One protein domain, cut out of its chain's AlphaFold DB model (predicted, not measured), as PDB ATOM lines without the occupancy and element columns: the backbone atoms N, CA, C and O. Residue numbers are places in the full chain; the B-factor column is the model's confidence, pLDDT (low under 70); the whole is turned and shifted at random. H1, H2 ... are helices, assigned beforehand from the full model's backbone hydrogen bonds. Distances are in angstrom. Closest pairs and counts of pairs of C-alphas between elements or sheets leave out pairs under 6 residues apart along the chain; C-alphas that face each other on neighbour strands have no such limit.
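AT A GLANCE: This is residues 823 to 864 of the 1211 residues of an uncharacterized protein of Candidatus Lokiarchaeota archaeon (UniProt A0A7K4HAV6). What shape does the backbone make from its first residue on? Four short helices follow one another round a small, elongated ring, closed where H4 comes back to touch the first half of H1 and crosses it about perpendicularly. H1 and H2 come first, with a steep turn between them; H3 folds back opposite to H2, and the contacts across the ring are few. What is it made of? The printed part has 42 residues with four named helices, in the order H1, H2, H3, H4, and no named strand; its class is all helix. How large is it? It is compact, with a radius of gyration of the C-alphas of 10.1 A, and its C-alphas span 30 by 19 by 16 A.

HOW THE PARTS SIT: How does H1, residues 827 to 838, stand to H2, residues 840 to 845? They are close but not clearly touching; their closest C-alphas, of Phe 836 and Asn 843, are 7.2 A apart. They run the same way at a steep tilt of 66 degrees. Where does H3, residues 847 to 853, go? H2 and H3 only just touch, with 3 pairs of C-alphas within 8 A, and touch only at the corner by their link; their closest C-alphas, of Asn 843 and Phe 850, are 6.0 A apart. They run opposite ways at a steep tilt of 48 degrees, and H3 is apart from H1. What does H4, residues 857 to 862, meet? H4 touches H1 at residues 829 to 833 alone, about perpendicular at 76 degrees, with the closest C-alphas, of Asn 829 and Phe 858, 4.6 A apart. H4 is close to H3 but not clearly touching, with the closest C-alphas, of Ile 853 and Phe 859, 7.0 A apart, and it is apart from H2. What do the backbones show? In H1, H2 and H4 every O i to N i+4 pair is within hydrogen-bond range; in H3 it is 2 of 3.

IN THESE COORDINATES: Where does the first helix begin? H1 begins at C-alpha 827, at (57.594, -0.564, -37.375), and measures 16.5 A from first to last C-alpha. How long are the others? H2 measures 8.8 A, H3 9.8 A and H4 8.1 A. Where does the last helix end? H4 ends at C-alpha 862, at (48.550, 3.224, -44.074).

THE WHOLE: How far does it reach? The two C-alphas farthest apart, of Tyr 823 and Ile 845, are 30.0 A apart. Is it whole? The printed part has no cut, and the three links between the helices are tight. How sure is the model? The mean pLDDT of the printed part is 89.3, and no printed residue is under 70.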
ATOM      1  N   TYR A 823      56.701   7.348 -48.265       74.38
ATOM      2  CA  TYR A 823      56.980   6.039 -47.683       74.38
ATOM      3  C   TYR A 823      57.187   6.216 -46.178       74.38
ATOM      4  O   TYR A 823      58.145   6.862 -45.757       74.38
ATOM      5  N   ILE A 824      56.262   5.688 -45.377       73.81
ATOM      6  CA  ILE A 824      56.301   5.794 -43.918       73.81
ATOM      7  C   ILE A 824      56.693   4.420 -43.382       73.81
ATOM      8  O   ILE A 824      55.894   3.486 -43.409       73.81
ATOM      9  N   ASN A 825      57.938   4.291 -42.925       71.25
ATOM     10  CA  ASN A 825      58.454   3.056 -42.341       71.25
ATOM     11  C   ASN A 825      58.529   3.180 -40.817       71.25
ATOM     12  O   ASN A 825      59.595   3.423 -40.257       71.25
ATOM     13  N   ASN A 826      57.378   3.083 -40.150       82.81
ATOM     14  CA  ASN A 826      57.313   3.028 -38.693       82.81
ATOM     15  C   ASN A 826      56.873   1.624 -38.274       82.81
ATOM     16  O   ASN A 826      55.697   1.280 -38.397       82.81
ATOM     17  N   THR A 827      57.821   0.831 -37.774       82.12
ATOM     18  CA  THR A 827      57.594  -0.564 -37.375       82.12
ATOM     19  C   THR A 827      56.440  -0.702 -36.383       82.12
ATOM     20  O   THR A 827      55.586  -1.557 -36.584       82.12
ATOM     21  N   ILE A 828      56.333   0.191 -35.391       87.44
ATOM     22  CA  ILE A 828      55.260   0.162 -34.380       87.44
ATOM     23  C   ILE A 828      53.891   0.365 -35.040       87.44
ATOM     24  O   ILE A 828      52.936  -0.358 -34.759       87.44
ATOM     25  N   ASN A 829      53.780   1.336 -35.951       89.50
ATOM     26  CA  ASN A 829      52.530   1.571 -36.676       89.50
ATOM     27  C   ASN A 829      52.178   0.388 -37.587       89.50
ATOM     28  O   ASN A 829      51.010   0.030 -37.707       89.50
ATOM     29  N   LEU A 830      53.166  -0.240 -38.220       89.00
ATOM     30  CA  LEU A 830      52.933  -1.393 -39.086       89.00
ATOM     31  C   LEU A 830      52.541  -2.648 -38.294       89.00
ATOM     32  O   LEU A 830      51.679  -3.399 -38.745       89.00
ATOM     33  N   GLU A 831      53.093  -2.848 -37.097       90.62
ATOM     34  CA  GLU A 831      52.662  -3.901 -36.171       90.62
ATOM     35  C   GLU A 831      51.225  -3.670 -35.689       90.62
ATOM     36  O   GLU A 831      50.407  -4.590 -35.733       90.62
ATOM     37  N   LYS A 832      50.865  -2.427 -35.333       93.88
ATOM     38  CA  LYS A 832      49.471  -2.051 -35.031       93.88
ATOM     39  C   LYS A 832      48.537  -2.301 -36.214       93.88
ATOM     40  O   LYS A 832      47.441  -2.826 -36.038       93.88
ATOM     41  N   LEU A 833      48.970  -1.960 -37.426       94.00
ATOM     42  CA  LEU A 833      48.220  -2.214 -38.655       94.00
ATOM     43  C   LEU A 833      48.006  -3.714 -38.892       94.00
ATOM     44  O   LEU A 833      46.919  -4.113 -39.313       94.00
ATOM     45  N   LEU A 834      49.016  -4.542 -38.617       92.69
ATOM     46  CA  LEU A 834      48.912  -5.996 -38.701       92.69
ATOM     47  C   LEU A 834      47.931  -6.541 -37.654       92.69
ATOM     48  O   LEU A 834      47.020  -7.287 -38.010       92.69
ATOM     49  N   ALA A 835      48.036  -6.105 -36.398       93.25
ATOM     50  CA  ALA A 835      47.091  -6.477 -35.342       93.25
ATOM     51  C   ALA A 835      45.647  -6.059 -35.686       93.25
ATOM     52  O   ALA A 835      44.702  -6.829 -35.497       93.25
ATOM     53  N   PHE A 836      45.480  -4.865 -36.264       94.38
ATOM     54  CA  PHE A 836      44.195  -4.373 -36.758       94.38
ATOM     55  C   PHE A 836      43.655  -5.221 -37.919       94.38
ATOM     56  O   PHE A 836      42.453  -5.476 -37.981       94.38
ATOM     57  N   HIS A 837      44.519  -5.673 -38.831       93.56
ATOM     58  CA  HIS A 837      44.143  -6.545 -39.944       93.56
ATOM     59  C   HIS A 837      43.657  -7.925 -39.487       93.56
ATOM     60  O   HIS A 837      42.652  -8.413 -40.020       93.56
ATOM     61  N   LEU A 838      44.362  -8.541 -38.533       92.00
ATOM     62  CA  LEU A 838      44.011  -9.853 -37.986       92.00
ATOM     63  C   LEU A 838      42.650  -9.796 -37.274       92.00
ATOM     64  O   LEU A 838      41.799 -10.651 -37.498       92.00
ATOM     65  N   ASN A 839      42.379  -8.702 -36.554       92.19
ATOM     66  CA  ASN A 839      41.115  -8.468 -35.848       92.19
ATOM     67  C   ASN A 839      40.100  -7.615 -36.635       92.19
ATOM     68  O   ASN A 839      39.181  -7.038 -36.051       92.19
ATOM     69  N   LEU A 840      40.234  -7.516 -37.964       92.50
ATOM     70  CA  LEU A 840      39.493  -6.531 -38.763       92.50
ATOM     71  C   LEU A 840      37.972  -6.629 -38.593       92.50
ATOM     72  O   LEU A 840      37.318  -5.605 -38.444       92.50
ATOM     73  N   LYS A 841      37.395  -7.837 -38.597       91.81
ATOM     74  CA  LYS A 841      35.942  -8.021 -38.422       91.81
ATOM     75  C   LYS A 841      35.469  -7.473 -37.069       91.81
ATOM     76  O   LYS A 841      34.521  -6.695 -37.040       91.81
ATOM     77  N   LEU A 842      36.151  -7.841 -35.982       90.75
ATOM     78  CA  LEU A 842      35.819  -7.409 -34.619       90.75
ATOM     79  C   LEU A 842      35.899  -5.883 -34.493       90.75
ATOM     80  O   LEU A 842      34.949  -5.246 -34.038       90.75
ATOM     81  N   ASN A 843      36.972  -5.298 -35.026       91.44
ATOM     82  CA  ASN A 843      37.179  -3.851 -35.026       91.44
ATOM     83  C   ASN A 843      36.104  -3.093 -35.825       91.44
ATOM     84  O   ASN A 843      35.762  -1.968 -35.477       91.44
ATOM     85  N   LEU A 844      35.568  -3.677 -36.905       91.00
ATOM     86  CA  LEU A 844      34.516  -3.047 -37.714       91.00
ATOM     87  C   LEU A 844      33.123  -3.136 -37.069       91.00
ATOM     88  O   LEU A 844      32.284  -2.277 -37.337       91.00
ATOM     89  N   ILE A 845      32.869  -4.152 -36.238       88.75
ATOM     90  CA  ILE A 845      31.590  -4.325 -35.531       88.75
ATOM     91  C   ILE A 845      31.480  -3.342 -34.351       88.75
ATOM     92  O   ILE A 845      30.397  -2.819 -34.086       88.75
ATOM     93  N   ASN A 846      32.584  -3.011 -33.677       89.00
ATOM     94  CA  ASN A 846      32.575  -2.025 -32.594       89.00
ATOM     95  C   ASN A 846      32.716  -0.584 -33.122       89.00
ATOM     96  O   ASN A 846      33.809  -0.030 -33.197       89.00
ATOM     97  N   VAL A 847      31.598   0.067 -33.467       85.06
ATOM     98  CA  VAL A 847      31.610   1.428 -34.055       85.06
ATOM     99  C   VAL A 847      32.250   2.480 -33.150       85.06
ATOM    100  O   VAL A 847      32.863   3.419 -33.660       85.06
ATOM    101  N   ASN A 848      32.100   2.364 -31.830       85.12
ATOM    102  CA  ASN A 848      32.642   3.357 -30.902       85.12
ATOM    103  C   ASN A 848      34.169   3.270 -30.830       85.12
ATOM    104  O   ASN A 848      34.841   4.293 -30.933       85.12
ATOM    105  N   GLU A 849      34.706   2.058 -30.752       86.25
ATOM    106  CA  GLU A 849      36.149   1.804 -30.798       86.25
ATOM    107  C   GLU A 849      36.735   2.086 -32.190       86.25
ATOM    108  O   GLU A 849      37.801   2.677 -32.330       86.25
ATOM    109  N   PHE A 850      36.000   1.782 -33.260       89.69
ATOM    110  CA  PHE A 850      36.437   2.110 -34.613       89.69
ATOM    111  C   PHE A 850      36.637   3.622 -34.815       89.69
ATOM    112  O   PHE A 850      37.548   4.041 -35.535       89.69
ATOM    113  N   LYS A 851      35.803   4.461 -34.179       86.94
ATOM    114  CA  LYS A 851      35.942   5.925 -34.243       86.94
ATOM    115  C   LYS A 851      37.260   6.405 -33.637       86.94
ATOM    116  O   LYS A 851      37.850   7.318 -34.210       86.94
ATOM    117  N   SER A 852      37.725   5.813 -32.534       88.44
ATOM    118  CA  SER A 852      39.023   6.164 -31.944       88.44
ATOM    119  C   SER A 852      40.178   5.625 -32.788       88.44
ATOM    120  O   SER A 852      41.068   6.396 -33.142       88.44
ATOM    121  N   ILE A 853      40.113   4.359 -33.221       91.00
ATOM    122  CA  ILE A 853      41.144   3.730 -34.067       91.00
ATOM    123  C   ILE A 853      41.383   4.528 -35.357       91.00
ATOM    124  O   ILE A 853      42.520   4.708 -35.789       91.00
ATOM    125  N   LYS A 854      40.318   5.043 -35.982       90.94
ATOM    126  CA  LYS A 854      40.397   5.805 -37.240       90.94
ATOM    127  C   LYS A 854      41.246   7.079 -37.135       90.94
ATOM    128  O   LYS A 854      41.701   7.576 -38.168       90.94
ATOM    129  N   LEU A 855      41.434   7.607 -35.926       91.00
ATOM    130  CA  LEU A 855      42.256   8.786 -35.656       91.00
ATOM    131  C   LEU A 855      43.729   8.432 -35.404       91.00
ATOM    132  O   LEU A 855      44.572   9.328 -35.431       91.00
ATOM    133  N   GLU A 856      44.061   7.157 -35.185       94.00
ATOM    134  CA  GLU A 856      45.437   6.749 -34.923       94.00
ATOM    135  C   GLU A 856      46.338   6.889 -36.165       94.00
ATOM    136  O   GLU A 856      45.896   6.610 -37.287       94.00
ATOM    137  N   PRO A 857      47.630   7.236 -35.979       91.75
ATOM    138  CA  PRO A 857      48.584   7.396 -37.078       91.75
ATOM    139  C   PRO A 857      48.667   6.182 -38.004       91.75
ATOM    140  O   PRO A 857      48.623   6.328 -39.219       91.75
ATOM    141  N   PHE A 858      48.697   4.956 -37.463       94.00
ATOM    142  CA  PHE A 858      48.792   3.763 -38.308       94.00
ATOM    143  C   PHE A 858      47.620   3.641 -39.297       94.00
ATOM    144  O   PHE A 858      47.794   3.185 -40.431       94.00
ATOM    145  N   PHE A 859      46.422   4.061 -38.881       94.25
ATOM    146  CA  PHE A 859      45.217   3.987 -39.693       94.25
ATOM    147  C   PHE A 859      45.228   5.084 -40.757       94.25
ATOM    148  O   PHE A 859      45.023   4.816 -41.948       94.25
ATOM    149  N   THR A 860      45.481   6.327 -40.346       90.88
ATOM    150  CA  THR A 860      45.480   7.486 -41.243       90.88
ATOM    151  C   THR A 860      46.614   7.417 -42.261       90.88
ATOM    152  O   THR A 860      46.387   7.758 -43.428       90.88
ATOM    153  N   ASP A 861      47.774   6.889 -41.875       89.81
ATOM    154  CA  ASP A 861      48.957   6.797 -42.726       89.81
ATOM    155  C   ASP A 861      48.890   5.624 -43.700       89.81
ATOM    156  O   ASP A 861      49.235   5.807 -44.868       89.81
ATOM    157  N   HIS A 862      48.395   4.452 -43.284       91.19
ATOM    158  CA  HIS A 862      48.550   3.224 -44.074       91.19
ATOM    159  C   HIS A 862      47.260   2.656 -44.679       91.19
ATOM    160  O   HIS A 862      47.332   1.922 -45.667       91.19
ATOM    161  N   ILE A 863      46.069   3.010 -44.178       93.56
ATOM    162  CA  ILE A 863      44.802   2.453 -44.685       93.56
ATOM    163  C   ILE A 863      44.205   3.366 -45.757       93.56
ATOM    164  O   ILE A 863      43.676   4.450 -45.489       93.56
ATOM    165  N   LYS A 864      44.225   2.912 -47.015       92.56
ATOM    166  CA  LYS A 864      43.608   3.617 -48.149       92.56
ATOM    167  C   LYS A 864      42.092   3.469 -48.147       92.56
ATOM    168  O   LYS A 864      41.403   4.480 -48.239       92.56
TER     169      LYS A 864